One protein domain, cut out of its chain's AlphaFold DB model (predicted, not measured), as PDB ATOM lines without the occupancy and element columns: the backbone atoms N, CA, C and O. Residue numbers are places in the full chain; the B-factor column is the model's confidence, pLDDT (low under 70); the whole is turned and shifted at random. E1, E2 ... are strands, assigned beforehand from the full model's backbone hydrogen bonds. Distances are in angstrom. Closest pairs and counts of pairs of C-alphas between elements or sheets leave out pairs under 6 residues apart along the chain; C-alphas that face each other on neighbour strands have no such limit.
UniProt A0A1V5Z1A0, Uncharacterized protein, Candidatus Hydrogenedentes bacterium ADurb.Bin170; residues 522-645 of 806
ATOM      1  N   ARG A 522      64.860  73.783 570.296       90.31
ATOM      2  CA  ARG A 522      66.120  73.594 569.567       90.31
ATOM      3  C   ARG A 522      65.931  72.545 568.473       90.31
ATOM      4  O   ARG A 522      65.339  71.504 568.746       90.31
ATOM      5  N   PRO A 523      66.444  72.763 567.252       91.94
ATOM      6  CA  PRO A 523      66.254  71.813 566.166       91.94
ATOM      7  C   PRO A 523      66.969  70.497 566.462       91.94
ATOM      8  O   PRO A 523      68.157  70.485 566.779       91.94
ATOM      9  N   LEU A 524      66.246  69.389 566.304       90.56
ATOM     10  CA  LEU A 524      66.798  68.044 566.423       90.56
ATOM     11  C   LEU A 524      67.053  67.450 565.045       90.56
ATOM     12  O   LEU A 524      66.208  67.505 564.146       90.56
ATOM     13  N   ARG A 525      68.221  66.822 564.893       90.12
ATOM     14  CA  ARG A 525      68.500  65.977 563.730       90.12
ATOM     15  C   ARG A 525      67.649  64.715 563.807       90.12
ATOM     16  O   ARG A 525      67.288  64.265 564.891       90.12
ATOM     17  N   TYR A 526      67.345  64.134 562.656       91.00
ATOM     18  CA  TYR A 526      66.583  62.896 562.584       91.00
ATOM     19  C   TYR A 526      67.012  62.044 561.395       91.00
ATOM     20  O   TYR A 526      67.609  62.541 560.439       91.00
ATOM     21  N   ILE A 527      66.680  60.760 561.465       89.62
ATOM     22  CA  ILE A 527      66.843  59.793 560.382       89.62
ATOM     23  C   ILE A 527      65.451  59.372 559.911       89.62
ATOM     24  O   ILE A 527      64.551  59.193 560.727       89.62
ATOM     25  N   ALA A 528      65.263  59.225 558.602       91.75
ATOM     26  CA  ALA A 528      64.053  58.641 558.034       91.75
ATOM     27  C   ALA A 528      64.329  57.206 557.557       91.75
ATOM     28  O   ALA A 528      65.341  56.948 556.890       91.75
ATOM     29  N   ARG A 529      63.435  56.274 557.899       90.31
ATOM     30  CA  ARG A 529      63.494  54.859 557.499       90.31
ATOM     31  C   ARG A 529      62.112  54.341 557.140       90.31
ATOM     32  O   ARG A 529      61.123  54.767 557.729       90.31
ATOM     33  N   GLN A 530      62.043  53.489 556.127       91.25
ATOM     34  CA  GLN A 530      60.788  52.867 555.724       91.25
ATOM     35  C   GLN A 530      60.633  51.566 556.498       91.25
ATOM     36  O   GLN A 530      61.492  50.698 556.376       91.25
ATOM     37  N   TRP A 531      59.559  51.460 557.275       89.75
ATOM     38  CA  TRP A 531      59.116  50.219 557.903       89.75
ATOM     39  C   TRP A 531      57.750  49.894 557.313       89.75
ATOM     40  O   TRP A 531      56.832  50.714 557.394       89.75
ATOM     41  N   ASP A 532      57.650  48.734 556.672       87.06
ATOM     42  CA  ASP A 532      56.464  48.322 555.923       87.06
ATOM     43  C   ASP A 532      55.993  49.399 554.910       87.06
ATOM     44  O   ASP A 532      56.749  49.861 554.044       87.06
ATOM     45  N   ASP A 533      54.732  49.822 555.010       87.69
ATOM     46  CA  ASP A 533      54.079  50.835 554.177       87.69
ATOM     47  C   ASP A 533      54.178  52.263 554.755       87.69
ATOM     48  O   ASP A 533      53.511  53.193 554.278       87.69
ATOM     49  N   ARG A 534      55.031  52.467 555.770       92.19
ATOM     50  CA  ARG A 534      55.144  53.726 556.518       92.19
ATOM     51  C   ARG A 534      56.575  54.256 556.571       92.19
ATOM     52  O   ARG A 534      57.563  53.526 556.569       92.19
ATOM     53  N   MET A 535      56.685  55.579 556.646       94.69
ATOM     54  CA  MET A 535      57.929  56.304 556.874       94.69
ATOM     55  C   MET A 535      58.036  56.661 558.353       94.69
ATOM     56  O   MET A 535      57.162  57.338 558.896       94.69
ATOM     57  N   ILE A 536      59.124  56.244 558.992       93.38
ATOM     58  CA  ILE A 536      59.423  56.557 560.386       93.38
ATOM     59  C   ILE A 536      60.518  57.602 560.454       93.38
ATOM     60  O   ILE A 536      61.588  57.438 559.869       93.38
ATOM     61  N   PHE A 537      60.244  58.662 561.205       94.50
ATOM     62  CA  PHE A 537      61.170  59.744 561.493       94.50
ATOM     63  C   PHE A 537      61.700  59.582 562.916       94.50
ATOM     64  O   PHE A 537      60.953  59.736 563.884       94.50
ATOM     65  N   MET A 538      62.988  59.269 563.028       90.56
ATOM     66  CA  MET A 538      63.671  58.908 564.266       90.56
ATOM     67  C   MET A 538      64.547  60.067 564.752       90.56
ATOM     68  O   MET A 538      65.526  60.391 564.071       90.56
ATOM     69  N   PRO A 539      64.237  60.724 565.883       89.56
ATOM     70  CA  PRO A 539      65.054  61.822 566.387       89.56
ATOM     71  C   PRO A 539      66.400  61.310 566.924       89.56
ATOM     72  O   PRO A 539      66.457  60.370 567.715       89.56
ATOM     73  N   LEU A 540      67.491  61.967 566.529       82.19
ATOM     74  CA  LEU A 540      68.831  61.730 567.062       82.19
ATOM     75  C   LEU A 540      69.033  62.611 568.294       82.19
ATOM     76  O   LEU A 540      69.050  63.836 568.180       82.19
ATOM     77  N   ARG A 541      69.156  61.985 569.466       74.56
ATOM     78  CA  ARG A 541      69.261  62.668 570.762       74.56
ATOM     79  C   ARG A 541      70.496  62.196 571.519       74.56
ATOM     80  O   ARG A 541      70.735  60.990 571.599       74.56
ATOM     81  N   ASP A 542      71.212  63.136 572.131       61.59
ATOM     82  CA  ASP A 542      72.305  62.842 573.059       61.59
ATOM     83  C   ASP A 542      71.703  62.380 574.391       61.59
ATOM     84  O   ASP A 542      71.275  63.164 575.235       61.59
ATOM     85  N   ARG A 543      71.581  61.061 574.554       58.41
ATOM     86  CA  ARG A 543      70.971  60.459 575.744       58.41
ATOM     87  C   ARG A 543      71.971  60.503 576.900       58.41
ATOM     88  O   ARG A 543      73.043  59.911 576.797       58.41
ATOM     89  N   VAL A 544      71.629  61.136 578.022       47.03
ATOM     90  CA  VAL A 544      72.397  60.974 579.267       47.03
ATOM     91  C   VAL A 544      71.885  59.730 579.995       47.03
ATOM     92  O   VAL A 544      70.734  59.666 580.444       47.03
ATOM     93  N   HIS A 545      72.739  58.708 580.063       45.66
ATOM     94  CA  HIS A 545      72.507  57.527 580.884       45.66
ATOM     95  C   HIS A 545      72.960  57.856 582.310       45.66
ATOM     96  O   HIS A 545      74.095  57.604 582.693       45.66
ATOM     97  N   GLU A 546      72.098  58.520 583.078       44.53
ATOM     98  CA  GLU A 546      72.316  58.646 584.519       44.53
ATOM     99  C   GLU A 546      71.989  57.300 585.161       44.53
ATOM    100  O   GLU A 546      70.859  56.813 585.052       44.53
ATOM    101  N   LYS A 547      72.989  56.683 585.798       42.16
ATOM    102  CA  LYS A 547      72.755  55.562 586.705       42.16
ATOM    103  C   LYS A 547      71.936  56.091 587.877       42.16
ATOM    104  O   LYS A 547      72.407  56.939 588.626       42.16
ATOM    105  N   SER A 548      70.713  55.600 588.011       42.56
ATOM    106  CA  SER A 548      69.923  55.812 589.215       42.56
ATOM    107  C   SER A 548      70.238  54.667 590.174       42.56
ATOM    108  O   SER A 548      70.018  53.512 589.826       42.56
ATOM    109  N   GLU A 549      70.774  54.980 591.355       41.34
ATOM    110  CA  GLU A 549      71.029  54.008 592.438       41.34
ATOM    111  C   GLU A 549      69.741  53.604 593.183       41.34
ATOM    112  O   GLU A 549      69.776  52.844 594.148       41.34
ATOM    113  N   SER A 550      68.591  54.131 592.760       45.34
ATOM    114  CA  SER A 550      67.297  53.835 593.369       45.34
ATOM    115  C   SER A 550      66.698  52.539 592.817       45.34
ATOM    116  O   SER A 550      66.771  52.250 591.627       45.34
ATOM    117  N   PHE A 551      66.072  51.766 593.703       46.47
ATOM    118  CA  PHE A 551      65.409  50.497 593.379       46.47
ATOM    119  C   PHE A 551      63.932  50.671 592.979       46.47
ATOM    120  O   PHE A 551      63.211  49.687 592.800       46.47
ATOM    121  N   HIS A 552      63.433  51.908 592.878       55.09
ATOM    122  CA  HIS A 552      62.044  52.158 592.512       55.09
ATOM    123  C   HIS A 552      61.902  52.224 590.991       55.09
ATOM    124  O   HIS A 552      62.457  53.105 590.343       55.09
ATOM    125  N   LEU A 553      61.064  51.343 590.428       56.47
ATOM    126  CA  LEU A 553      60.776  51.234 588.988       56.47
ATOM    127  C   LEU A 553      60.519  52.593 588.294       56.47
ATOM    128  O   LEU A 553      60.799  52.764 587.111       56.47
ATOM    129  N   ILE A 554      59.970  53.562 589.031       60.16
ATOM    130  CA  ILE A 554      59.547  54.865 588.509       60.16
ATOM    131  C   ILE A 554      60.696  55.886 588.457       60.16
ATOM    132  O   ILE A 554      60.671  56.788 587.618       60.16
ATOM    133  N   ASP A 555      61.736  55.720 589.271       61.56
ATOM    134  CA  ASP A 555      62.913  56.596 589.246       61.56
ATOM    135  C   ASP A 555      63.769  56.388 587.997       61.56
ATOM    136  O   ASP A 555      64.589  57.236 587.639       61.56
ATOM    137  N   HIS A 556      63.531  55.295 587.276       64.81
ATOM    138  CA  HIS A 556      64.156  55.059 585.992       64.81
ATOM    139  C   HIS A 556      63.393  55.664 584.807       64.81
ATOM    140  O   HIS A 556      63.843  55.528 583.669       64.81
ATOM    141  N   VAL A 557      62.261  56.348 585.017       70.06
ATOM    142  CA  VAL A 557      61.516  56.961 583.906       70.06
ATOM    143  C   VAL A 557      61.938  58.410 583.694       70.06
ATOM    144  O   VAL A 557      61.849  59.246 584.593       70.06
ATOM    145  N   SER A 558      62.352  58.735 582.471       75.25
ATOM    146  CA  SER A 558      62.580  60.118 582.044       75.25
ATOM    147  C   SER A 558      61.531  60.548 581.036       75.25
ATOM    148  O   SER A 558      61.295  59.843 580.057       75.25
ATOM    149  N   THR A 559      60.959  61.735 581.231       80.88
ATOM    150  CA  THR A 559      60.129  62.392 580.217       80.88
ATOM    151  C   THR A 559      60.916  63.470 579.524       80.88
ATOM    152  O   THR A 559      61.448  64.379 580.152       80.88
ATOM    153  N   SER A 560      60.956  63.365 578.206       85.06
ATOM    154  CA  SER A 560      61.395  64.451 577.343       85.06
ATOM    155  C   SER A 560      60.187  65.080 576.675       85.06
ATOM    156  O   SER A 560      59.117  64.471 576.616       85.06
ATOM    157  N   PHE A 561      60.344  66.288 576.157       88.25
ATOM    158  CA  PHE A 561      59.251  66.999 575.522       88.25
ATOM    159  C   PHE A 561      59.670  67.461 574.130       88.25
ATOM    160  O   PHE A 561      60.670  68.159 573.972       88.25
ATOM    161  N   LEU A 562      58.946  66.994 573.112       92.38
ATOM    162  CA  LEU A 562      59.301  67.199 571.710       92.38
ATOM    163  C   LEU A 562      58.199  67.952 570.967       92.38
ATOM    164  O   LEU A 562      57.010  67.825 571.268       92.38
ATOM    165  N   GLU A 563      58.620  68.685 569.941       95.12
ATOM    166  CA  GLU A 563      57.754  69.256 568.917       95.12
ATOM    167  C   GLU A 563      58.068  68.608 567.561       95.12
ATOM    168  O   GLU A 563      59.218  68.575 567.126       95.12
ATOM    169  N   ALA A 564      57.044  68.133 566.858       96.81
ATOM    170  CA  ALA A 564      57.116  67.766 565.450       96.81
ATOM    171  C   ALA A 564      56.394  68.819 564.601       96.81
ATOM    172  O   ALA A 564      55.248  69.180 564.881       96.81
ATOM    173  N   ARG A 565      57.059  69.313 563.553       96.69
ATOM    174  CA  ARG A 565      56.508  70.332 562.652       96.69
ATOM    175  C   ARG A 565      56.030  69.709 561.354       96.69
ATOM    176  O   ARG A 565      56.737  68.901 560.756       96.69
ATOM    177  N   PHE A 566      54.870  70.164 560.892       96.75
ATOM    178  CA  PHE A 566      54.289  69.771 559.619       96.75
ATOM    179  C   PHE A 566      53.928  70.999 558.781       96.75
ATOM    180  O   PHE A 566      53.415  71.991 559.303       96.75
ATOM    181  N   GLN A 567      54.181  70.938 557.476       95.56
ATOM    182  CA  GLN A 567      53.924  72.026 556.534       95.56
ATOM    183  C   GLN A 567      52.972  71.585 555.425       95.56
ATOM    184  O   GLN A 567      53.018  70.447 554.965       95.56
ATOM    185  N   GLN A 568      52.134  72.524 554.968       91.50
ATOM    186  CA  GLN A 568      51.213  72.336 553.840       91.50
ATOM    187  C   GLN A 568      50.305  71.100 553.973       91.50
ATOM    188  O   GLN A 568      50.000  70.442 552.977       91.50
ATOM    189  N   VAL A 569      49.862  70.789 555.193       93.50
ATOM    190  CA  VAL A 569      49.000  69.637 555.474       93.50
ATOM    191  C   VAL A 569      47.658  69.859 554.788       93.50
ATOM    192  O   VAL A 569      47.018  70.871 555.044       93.50
ATOM    193  N   ARG A 570      47.239  68.950 553.899       92.81
ATOM    194  CA  ARG A 570      45.986  69.062 553.113       92.81
ATOM    195  C   ARG A 570      44.892  68.094 553.553       92.81
ATOM    196  O   ARG A 570      43.753  68.231 553.123       92.81
ATOM    197  N   GLU A 571      45.238  67.132 554.394       92.38
ATOM    198  CA  GLU A 571      44.359  66.073 554.884       92.38
ATOM    199  C   GLU A 571      44.693  65.755 556.352       92.38
ATOM    200  O   GLU A 571      45.787  66.102 556.806       92.38
ATOM    201  N   PRO A 572      43.784  65.119 557.115       90.88
ATOM    202  CA  PRO A 572      44.084  64.675 558.474       90.88
ATOM    203  C   PRO A 572      45.330  63.777 558.526       90.88
ATOM    204  O   PRO A 572      45.464  62.836 557.742       90.88
ATOM    205  N   LEU A 573      46.239  64.069 559.462       92.06
ATOM    206  CA  LEU A 573      47.476  63.308 559.629       92.06
ATOM    207  C   LEU A 573      47.207  61.976 560.345       92.06
ATOM    208  O   LEU A 573      46.617  61.958 561.423       92.06
ATOM    209  N   ASP A 574      47.697  60.877 559.774       92.38
ATOM    210  CA  ASP A 574      47.776  59.564 560.423       92.38
ATOM    211  C   ASP A 574      49.177  59.413 561.030       92.38
ATOM    212  O   ASP A 574      50.123  58.978 560.374       92.38
ATOM    213  N   ILE A 575      49.327  59.828 562.289       93.25
ATOM    214  CA  ILE A 575      50.593  59.750 563.027       93.25
ATOM    215  C   ILE A 575      50.517  58.597 564.022       93.25
ATOM    216  O   ILE A 575      49.546  58.478 564.767       93.25
ATOM    217  N   ARG A 576      51.578  57.793 564.100       92.44
ATOM    218  CA  ARG A 576      51.783  56.815 565.178       92.44
ATOM    219  C   ARG A 576      53.048  57.143 565.959       92.44
ATOM    220  O   ARG A 576      54.097  57.381 565.359       92.44
ATOM    221  N   PHE A 577      52.951  57.139 567.283       92.31
ATOM    222  CA  PHE A 577      54.113  57.062 568.158       92.31
ATOM    223  C   PHE A 577      54.643  55.635 568.119       92.31
ATOM    224  O   PHE A 577      53.868  54.695 568.293       92.31
ATOM    225  N   VAL A 578      55.944  55.484 567.890       89.69
ATOM    226  CA  VAL A 578      56.597  54.177 567.821       89.69
ATOM    227  C   VAL A 578      57.613  54.073 568.941       89.69
ATOM    228  O   VAL A 578      58.522  54.901 569.042       89.69
ATOM    229  N   TYR A 579      57.443  53.046 569.761       87.62
ATOM    230  CA  TYR A 579      58.357  52.648 570.813       87.62
ATOM    231  C   TYR A 579      58.936  51.274 570.504       87.62
ATOM    232  O   TYR A 579      58.274  50.399 569.949       87.62
ATOM    233  N   GLU A 580      60.187  51.078 570.890       81.94
ATOM    234  CA  GLU A 580      60.781  49.758 570.994       81.94
ATOM    235  C   GLU A 580      60.943  49.402 572.463       81.94
ATOM    236  O   GLU A 580      61.586  50.125 573.226       81.94
ATOM    237  N   ALA A 581      60.355  48.272 572.841       78.19
ATOM    238  CA  ALA A 581      60.380  47.775 574.201       78.19
ATOM    239  C   ALA A 581      60.657  46.269 574.249       78.19
ATOM    240  O   ALA A 581      60.293  45.525 573.324       78.19
ATOM    241  N   ASP A 582      61.285  45.833 575.341       69.19
ATOM    242  CA  ASP A 582      61.732  44.446 575.527       69.19
ATOM    243  C   ASP A 582      60.586  43.473 575.822       69.19
ATOM    244  O   ASP A 582      60.667  42.292 575.468       69.19
ATOM    245  N   GLN A 583      59.506  43.969 576.432       68.94
ATOM    246  CA  GLN A 583      58.250  43.243 576.637       68.94
ATOM    247  C   GLN A 583      57.067  44.157 576.303       68.94
ATOM    248  O   GLN A 583      57.156  45.376 576.461       68.94
ATOM    249  N   ASP A 584      55.942  43.569 575.907       69.25
ATOM    250  CA  ASP A 584      54.773  44.311 575.412       69.25
ATOM    251  C   ASP A 584      54.152  45.236 576.457       69.25
ATOM    252  O   ASP A 584      53.608  46.287 576.130       69.25
ATOM    253  N   PHE A 585      54.262  44.882 577.740       72.94
ATOM    254  CA  PHE A 585      53.774  45.730 578.825       72.94
ATOM    255  C   PHE A 585      54.493  47.090 578.889       72.94
ATOM    256  O   PHE A 585      53.913  48.068 579.368       72.94
ATOM    257  N   TRP A 586      55.720  47.170 578.367       77.44
ATOM    258  CA  TRP A 586      56.537  48.383 578.311       77.44
ATOM    259  C   TRP A 586      56.400  49.122 576.972       77.44
ATOM    260  O   TRP A 586      56.966  50.201 576.817       77.44
ATOM    261  N   ASP A 587      55.664  48.583 575.996       83.94
ATOM    262  CA  ASP A 587      55.472  49.230 574.699       83.94
ATOM    263  C   ASP A 587      54.434  50.359 574.802       83.94
ATOM    264  O   ASP A 587      53.260  50.140 575.122       83.94
ATOM    265  N   PHE A 588      54.882  51.588 574.537       88.12
ATOM    266  CA  PHE A 588      54.038  52.782 574.540       88.12
ATOM    267  C   PHE A 588      53.620  53.240 573.137       88.12
ATOM    268  O   PHE A 588      53.127  54.360 572.975       88.12
ATOM    269  N   SER A 589      53.793  52.388 572.124       87.81
ATOM    270  CA  SER A 589      53.354  52.656 570.755       87.81
ATOM    271  C   SER A 589      51.842  52.865 570.685       87.81
ATOM    272  O   SER A 589      51.055  52.075 571.211       87.81
ATOM    273  N   ALA A 590      51.420  53.943 570.022       87.94
ATOM    274  CA  ALA A 590      50.008  54.279 569.861       87.94
ATOM    275  C   ALA A 590      49.774  55.217 568.666       87.94
ATOM    276  O   ALA A 590      50.592  56.108 568.417       87.94
ATOM    277  N   PRO A 591      48.648  55.086 567.944       90.12
ATOM    278  CA  PRO A 591      48.197  56.106 567.011       90.12
ATOM    279  C   PRO A 591      47.762  57.373 567.758       90.12
ATOM    280  O   PRO A 591      47.084  57.310 568.784       90.12
ATOM    281  N   LEU A 592      48.116  58.529 567.201       91.38
ATOM    282  CA  LEU A 592      47.659  59.832 567.659       91.38
ATOM    283  C   LEU A 592      46.223  60.066 567.182       91.38
ATOM    284  O   LEU A 592      45.959  60.061 565.980       91.38
ATOM    285  N   ALA A 593      45.305  60.360 568.099       89.19
ATOM    286  CA  ALA A 593      43.944  60.758 567.760       89.19
ATOM    287  C   ALA A 593      43.703  62.239 568.071       89.19
ATOM    288  O   ALA A 593      42.918  62.576 568.959       89.19
ATOM    289  N   CYS A 594      44.346  63.124 567.309       91.12
ATOM    290  CA  CYS A 594      44.086  64.563 567.327       91.12
ATOM    291  C   CYS A 594      43.416  64.996 566.021       91.12
ATOM    292  O   CYS A 594      43.838  64.596 564.941       91.12
ATOM    293  N   GLU A 595      42.411  65.865 566.113       91.44
ATOM    294  CA  GLU A 595      41.760  66.478 564.952       91.44
ATOM    295  C   GLU A 595      41.926  68.002 564.978       91.44
ATOM    296  O   GLU A 595      42.017  68.620 566.038       91.44
ATOM    297  N   VAL A 596      41.911  68.622 563.802       92.38
ATOM    298  CA  VAL A 596      41.745  70.072 563.619       92.38
ATOM    299  C   VAL A 596      40.454  70.324 562.842       92.38
ATOM    300  O   VAL A 596      39.871  69.394 562.283       92.38
ATOM    301  N   ALA A 597      39.964  71.562 562.825       89.06
ATOM    302  CA  ALA A 597      38.792  71.899 562.020       89.06
ATOM    303  C   ALA A 597      39.059  71.613 560.520       89.06
ATOM    304  O   ALA A 597      40.092  72.013 559.993       89.06
ATOM    305  N   GLU A 598      38.168  70.882 559.837       79.62
ATOM    306  CA  GLU A 598      38.395  70.416 558.452       79.62
ATOM    307  C   GLU A 598      38.523  71.577 557.452       79.62
ATOM    308  O   GLU A 598      39.312  71.518 556.512       79.62
ATOM    309  N   ASP A 599      37.796  72.666 557.695       84.19
ATOM    310  CA  ASP A 599      37.834  73.914 556.932       84.19
ATOM    311  C   ASP A 599      39.137  74.712 557.122       84.19
ATOM    312  O   ASP A 599      39.358  75.720 556.449       84.19
ATOM    313  N   ALA A 600      40.020  74.265 558.019       80.62
ATOM    314  CA  ALA A 600      41.321  74.877 558.253       80.62
ATOM    315  C   ALA A 600      42.401  74.453 557.253       80.62
ATOM    316  O   ALA A 600      43.442  75.107 557.188       80.62
ATOM    317  N   LEU A 601      42.196  73.351 556.526       85.81
ATOM    318  CA  LEU A 601      43.198  72.795 555.620       85.81
ATOM    319  C   LEU A 601      43.153  73.515 554.251       85.81
ATOM    320  O   LEU A 601      42.067  73.782 553.739       85.81
ATOM    321  N   PRO A 602      44.304  73.807 553.611       90.50
ATOM    322  CA  PRO A 602      45.654  73.473 554.051       90.50
ATOM    323  C   PRO A 602      46.238  74.422 555.105       90.50
ATOM    324  O   PRO A 602      46.077  75.637 555.003       90.50
ATOM    325  N   CYS A 603      46.994  73.881 556.065       92.25
ATOM    326  CA  CYS A 603      47.693  74.681 557.078       92.25
ATOM    327  C   CYS A 603      49.008  74.041 557.556       92.25
ATOM    328  O   CYS A 603      49.292  72.870 557.284       92.25
ATOM    329  N   ALA A 604      49.837  74.827 558.246       94.50
ATOM    330  CA  ALA A 604      50.946  74.295 559.033       94.50
ATOM    331  C   ALA A 604      50.441  73.810 560.402       94.50
ATOM    332  O   ALA A 604      49.573  74.443 561.014       94.50
ATOM    333  N   LEU A 605      50.998  72.695 560.881       95.56
ATOM    334  CA  LEU A 605      50.648  72.086 562.165       95.56
ATOM    335  C   LEU A 605      51.902  71.873 563.018       95.56
ATOM    336  O   LEU A 605      52.959  71.492 562.511       95.56
ATOM    337  N   ARG A 606      51.772  72.079 564.328       95.31
ATOM    338  CA  ARG A 606      52.813  71.810 565.328       95.31
ATOM    339  C   ARG A 606      52.279  70.788 566.323       95.31
ATOM    340  O   ARG A 606      51.304  71.063 567.018       95.31
ATOM    341  N   LEU A 607      52.882  69.606 566.378       96.12
ATOM    342  CA  LEU A 607      52.532  68.563 567.339       96.12
ATOM    343  C   LEU A 607      53.503  68.612 568.513       96.12
ATOM    344  O   LEU A 607      54.675  68.291 568.352       96.12
ATOM    345  N   PHE A 608      53.001  68.952 569.688       94.69
ATOM    346  CA  PHE A 608      53.739  68.896 570.942       94.69
ATOM    347  C   PHE A 608      53.374  67.628 571.693       94.69
ATOM    348  O   PHE A 608      52.190  67.312 571.785       94.69
ATOM    349  N   PHE A 609      54.346  66.901 572.242       93.69
ATOM    350  CA  PHE A 609      54.053  65.652 572.942       93.69
ATOM    351  C   PHE A 609      55.140  65.256 573.953       93.69
ATOM    352  O   PHE A 609      56.334  65.438 573.697       93.69
ATOM    353  N   PRO A 610      54.744  64.700 575.115       91.62
ATOM    354  CA  PRO A 610      55.677  64.090 576.047       91.62
ATOM    355  C   PRO A 610      56.145  62.728 575.534       91.62
ATOM    356  O   PRO A 610      55.356  61.939 575.015       91.62
ATOM    357  N   VAL A 611      57.421  62.447 575.758       89.38
ATOM    358  CA  VAL A 611      58.103  61.210 575.390       89.38
ATOM    359  C   VAL A 611      58.592  60.529 576.665       89.38
ATOM    360  O   VAL A 611      59.672  60.872 577.158       89.38
ATOM    361  N   PRO A 612      57.775  59.647 577.265       86.69
ATOM    362  CA  PRO A 612      58.206  58.815 578.379       86.69
ATOM    363  C   PRO A 612      59.120  57.684 577.945       86.69
ATOM    364  O   PRO A 612      58.743  56.880 577.104       86.69
ATOM    365  N   GLU A 613      60.276  57.560 578.580       80.81
ATOM    366  CA  GLU A 613      61.201  56.455 578.338       80.81
ATOM    367  C   GLU A 613      61.593  55.804 579.658       80.81
ATOM    368  O   GLU A 613      61.947  56.502 580.613       80.81
ATOM    369  N   LEU A 614      61.547  54.472 579.700       75.38
ATOM    370  CA  LEU A 614      62.053  53.696 580.829       75.38
ATOM    371  C   LEU A 614      63.515  53.348 580.603       75.38
ATOM    372  O   LEU A 614      63.881  52.748 579.591       75.38
ATOM    373  N   LYS A 615      64.336  53.737 581.572       68.12
ATOM    374  CA  LYS A 615      65.734  53.348 581.694       68.12
ATOM    375  C   LYS A 615      65.785  52.068 582.541       68.12
ATOM    376  O   LYS A 615      64.991  51.894 583.453       68.12
ATOM    377  N   GLY A 616      66.685  51.149 582.242       56.03
ATOM    378  CA  GLY A 616      66.826  49.910 583.007       56.03
ATOM    379  C   GLY A 616      67.698  48.916 582.260       56.03
ATOM    380  O   GLY A 616      67.701  48.925 581.031       56.03
ATOM    381  N   GLU A 617      68.453  48.100 582.997       48.56
ATOM    382  CA  GLU A 617      69.304  47.050 582.415       48.56
ATOM    383  C   GLU A 617      68.462  45.873 581.876       48.56
ATOM    384  O   GLU A 617      68.811  45.321 580.835       48.56
ATOM    385  N   ASP A 618      67.307  45.588 582.499       44.19
ATOM    386  CA  ASP A 618      66.453  44.421 582.195       44.19
ATOM    387  C   ASP A 618      65.072  44.748 581.583       44.19
ATOM    388  O   ASP A 618      64.352  43.850 581.137       44.19
ATOM    389  N   ALA A 619      64.656  46.020 581.585       55.34
ATOM    390  CA  ALA A 619      63.331  46.437 581.114       55.34
ATOM    391  C   ALA A 619      63.360  47.866 580.558       55.34
ATOM    392  O   ALA A 619      63.107  48.835 581.278       55.34
ATOM    393  N   ALA A 620      63.665  47.998 579.267       67.00
ATOM    394  CA  ALA A 620      63.717  49.295 578.611       67.00
ATOM    395  C   ALA A 620      62.525  49.525 577.669       67.00
ATOM    396  O   ALA A 620      62.060  48.621 576.970       67.00
ATOM    397  N   SER A 621      62.051  50.772 577.641       78.44
ATOM    398  CA  SER A 621      61.108  51.274 576.639       78.44
ATOM    399  C   SER A 621      61.653  52.569 576.068       78.44
ATOM    400  O   SER A 621      61.897  53.529 576.804       78.44
ATOM    401  N   HIS A 622      61.872  52.575 574.759       80.69
ATOM    402  CA  HIS A 622      62.538  53.662 574.061       80.69
ATOM    403  C   HIS A 622      61.659  54.225 572.970       80.69
ATOM    404  O   HIS A 622      61.091  53.478 572.176       80.69
ATOM    405  N   PHE A 623      61.609  55.548 572.887       87.06
ATOM    406  CA  PHE A 623      60.930  56.195 571.783       87.06
ATOM    407  C   PHE A 623      61.797  56.118 570.532       87.06
ATOM    408  O   PHE A 623      62.918  56.635 570.490       87.06
ATOM    409  N   THR A 624      61.259  55.473 569.505       87.44
ATOM    410  CA  THR A 624      61.921  55.309 568.214       87.44
ATOM    411  C   THR A 624      61.633  56.499 567.314       87.44
ATOM    412  O   THR A 624      62.545  57.006 566.668       87.44
ATOM    413  N   GLY A 625      60.382  56.968 567.263       91.88
ATOM    414  CA  GLY A 625      60.017  58.077 566.390       91.88
ATOM    415  C   GLY A 625      58.534  58.192 566.063       91.88
ATOM    416  O   GLY A 625      57.677  57.554 566.679       91.88
ATOM    417  N   LEU A 626      58.239  59.025 565.064       95.25
ATOM    418  CA  LEU A 626      56.897  59.190 564.506       95.25
ATOM    419  C   LEU A 626      56.776  58.444 563.181       95.25
ATOM    420  O   LEU A 626      57.603  58.635 562.292       95.25
ATOM    421  N   SER A 627      55.727  57.641 563.041       94.12
ATOM    422  CA  SER A 627      55.416  56.889 561.828       94.12
ATOM    423  C   SER A 627      54.236  57.509 561.081       94.12
ATOM    424  O   SER A 627      53.145  57.660 561.638       94.12
ATOM    425  N   LEU A 628      54.450  57.833 559.806       94.94
ATOM    426  CA  LEU A 628      53.449  58.376 558.885       94.94
ATOM    427  C   LEU A 628      53.300  57.476 557.651       94.94
ATOM    428  O   LEU A 628      54.292  56.891 557.214       94.94
ATOM    429  N   PRO A 629      52.114  57.401 557.021       94.06
ATOM    430  CA  PRO A 629      51.973  56.769 555.716       94.06
ATOM    431  C   PRO A 629      52.924  57.390 554.692       94.06
ATOM    432  O   PRO A 629      53.181  58.601 554.712       94.06
ATOM    433  N   MET A 630      53.393  56.589 553.734       92.69
ATOM    434  CA  MET A 630      54.282  57.077 552.671       92.69
ATOM    435  C   MET A 630      53.693  58.258 551.879       92.69
ATOM    436  O   MET A 630      54.445  59.134 551.446       92.69
ATOM    437  N   SER A 631      52.364  58.337 551.739       94.00
ATOM    438  CA  SER A 631      51.660  59.460 551.098       94.00
ATOM    439  C   SER A 631      51.771  60.782 551.868       94.00
ATOM    440  O   SER A 631      51.753  61.851 551.257       94.00
ATOM    441  N   GLN A 632      51.934  60.729 553.194       95.12
ATOM    442  CA  GLN A 632      51.953  61.897 554.083       95.12
ATOM    443  C   GLN A 632      53.366  62.352 554.465       95.12
ATOM    444  O   GLN A 632      53.529  63.411 555.070       95.12
ATOM    445  N   ARG A 633      54.409  61.604 554.070       94.62
ATOM    446  CA  ARG A 633      55.812  61.901 554.419       94.62
ATOM    447  C   ARG A 633      56.254  63.322 554.052       94.62
ATOM    448  O   ARG A 633      57.060  63.911 554.757       94.62
ATOM    449  N   GLN A 634      55.714  63.866 552.959       95.00
ATOM    450  CA  GLN A 634      56.047  65.201 552.449       95.00
ATOM    451  C   GLN A 634      55.610  66.335 553.384       95.00
ATOM    452  O   GLN A 634      56.121  67.444 553.268       95.00
ATOM    453  N   TYR A 635      54.669  66.071 554.294       96.44
ATOM    454  CA  TYR A 635      54.212  67.070 555.252       96.44
ATOM    455  C   TYR A 635      55.182  67.245 556.414       96.44
ATOM    456  O   TYR A 635      55.166  68.298 557.040       96.44
ATOM    457  N   PHE A 636      56.015  66.249 556.726       97.56
ATOM    458  CA  PHE A 636      56.920  66.310 557.870       97.56
ATOM    459  C   PHE A 636      58.094  67.261 557.601       97.56
ATOM    460  O   PHE A 636      58.852  67.078 556.652       97.56
ATOM    461  N   ALA A 637      58.259  68.268 558.460       95.88
ATOM    462  CA  ALA A 637      59.293  69.293 558.324       95.88
ATOM    463  C   ALA A 637      60.477  69.098 559.290       95.88
ATOM    464  O   ALA A 637      61.573  69.582 559.012       95.88
ATOM    465  N   GLY A 638      60.289  68.390 560.410       96.00
ATOM    466  CA  GLY A 638      61.366  68.061 561.350       96.00
ATOM    467  C   GLY A 638      60.947  68.049 562.820       96.00
ATOM    468  O   GLY A 638      59.804  68.362 563.160       96.00
ATOM    469  N   PHE A 639      61.907  67.712 563.686       95.69
ATOM    470  CA  PHE A 639      61.757  67.723 565.142       95.69
ATOM    471  C   PHE A 639      62.415  68.944 565.786       95.69
ATOM    472  O   PHE A 639      63.409  69.479 565.289       95.69
ATOM    473  N   GLN A 640      61.887  69.336 566.939       93.75
ATOM    474  CA  GLN A 640      62.537  70.226 567.887       93.75
ATOM    475  C   GLN A 640      62.493  69.603 569.286       93.75
ATOM    476  O   GLN A 640      61.501  68.972 569.659       93.75
ATOM    477  N   GLU A 641      63.558  69.789 570.057       89.88
ATOM    478  CA  GLU A 641      63.591  69.491 571.485       89.88
ATOM    479  C   GLU A 641      63.152  70.720 572.260       89.88
ATOM    480  O   GLU A 641      63.613  71.829 571.979       89.88
ATOM    481  N   ILE A 642      62.271  70.515 573.229       87.44
ATOM    482  CA  ILE A 642      61.850  71.552 574.155       87.44
ATOM    483  C   ILE A 642      62.477  71.242 575.505       87.44
ATOM    484  O   ILE A 642      62.418  70.106 575.990       87.44
ATOM    485  N   GLU A 643      63.070  72.261 576.119       81.06
ATOM    486  CA  GLU A 643      63.551  72.146 577.488       81.06
ATOM    487  C   GLU A 643      62.358  71.846 578.392       81.06
ATOM    488  O   GLU A 643      61.397  72.610 578.461       81.06
ATOM    489  N   THR A 644      62.360  70.664 579.009       69.38
ATOM    490  CA  THR A 644      61.202  70.217 579.780       69.38
ATOM    491  C   THR A 644      61.099  71.097 581.023       69.38
ATOM    492  O   THR A 644      62.015  71.068 581.845       69.38
ATOM    493  N   PRO A 645      60.018  71.876 581.193       64.00
ATOM    494  CA  PRO A 645      59.944  72.808 582.303       64.00
ATOM    495  C   PRO A 645      59.916  72.038 583.627       64.00
ATOM    496  O   PRO A 645      59.062  71.173 583.845       64.00
TER     497      PRO A 645
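AT A GLANCE: This is residues 522 to 645 of the 806 residues of an uncharacterized protein of Candidatus Hydrogenedentes bacterium ADurb.Bin170 (UniProt A0A1V5Z1A0). Picture a sandwich of two strongly twisted sheets, E1 E8 E4 E6 face to face with E2 E3 E7 E5, their strands crossing at 28 degrees. Along one side E1 runs on into E2, carrying the chain from one sheet to the other; on the other side the edge strands E5 and E6 come near each other, and the long link of residues 582 to 602 joins them. The printed part has 124 residues, with no named helix and eight named strands, E1 to E8 in chain order; both sheets are antiparallel throughout, and the class is all strand. It is compact, with a radius of gyration of the C-alphas of 15.7 A, yet elongated in outline, spanning 52 by 32 by 25 A.

IN THESE COORDINATES: Find C-alpha 557 at (61.516, 56.961, 583.906); from there E4, residues 557 to 569, runs 33.6 A. Beside it look for E6, residues 603 to 614, 34.8 A long, and E8, residues 636 to 642, 17.8 A, which ends at C-alpha 642, (61.850, 71.552, 574.155). E1, residues 522 to 524, begins at (66.120, 73.594, 569.567) and measures 6.4 A. In the other sheet you meet E2, residues 526 to 531, 15.4 A; E3, residues 534 to 539, 16.2 A; E7, residues 621 to 629, 23.5 A; and E5, residues 576 to 581, 15.4 A.

HOW THE PARTS SIT: Start between E4 and E6, at 162 degrees, where N 564 and O 607 are 2.8 A apart, within hydrogen-bond range. On E4's other side is its antiparallel neighbour E8, at 147 degrees, with N 563 and O 640 at 2.9 A; the edge strand E1 is the other neighbour of E8, with N 522 and O 641 at 2.9 A, both pairs within hydrogen-bond range. E1 runs on into E2 across one residue, at 37 degrees. E2 and E3 form a hairpin, with N 529 and O 536 at 2.9 A. E3 and E7 are antiparallel neighbours, with N 537 and O 626 within hydrogen-bond range at 2.9 A, and so are E7 and E5, with N 578 and O 625 within hydrogen-bond range at 3.0 A. Between the sheets, the closest C-alphas of E6 and E7 are those of Leu 614 and Ser 621, 4.9 A apart. E4 and E7 are apart, as are E2 and E6.

THE WHOLE: The two C-alphas farthest apart, those of Glu 549 and Asp 599, are 52.5 A from each other. The printed part has no cut. Two links are long: residues 540 to 556, and residues 582 to 602, where residues 590 to 591 pair antiparallel with residues 576 to 577 of E5. The mean pLDDT of the printed part is 82.5; look for values under 70 at residues 542 to 556, 582 to 584, 615 to 620 and 644 to 645.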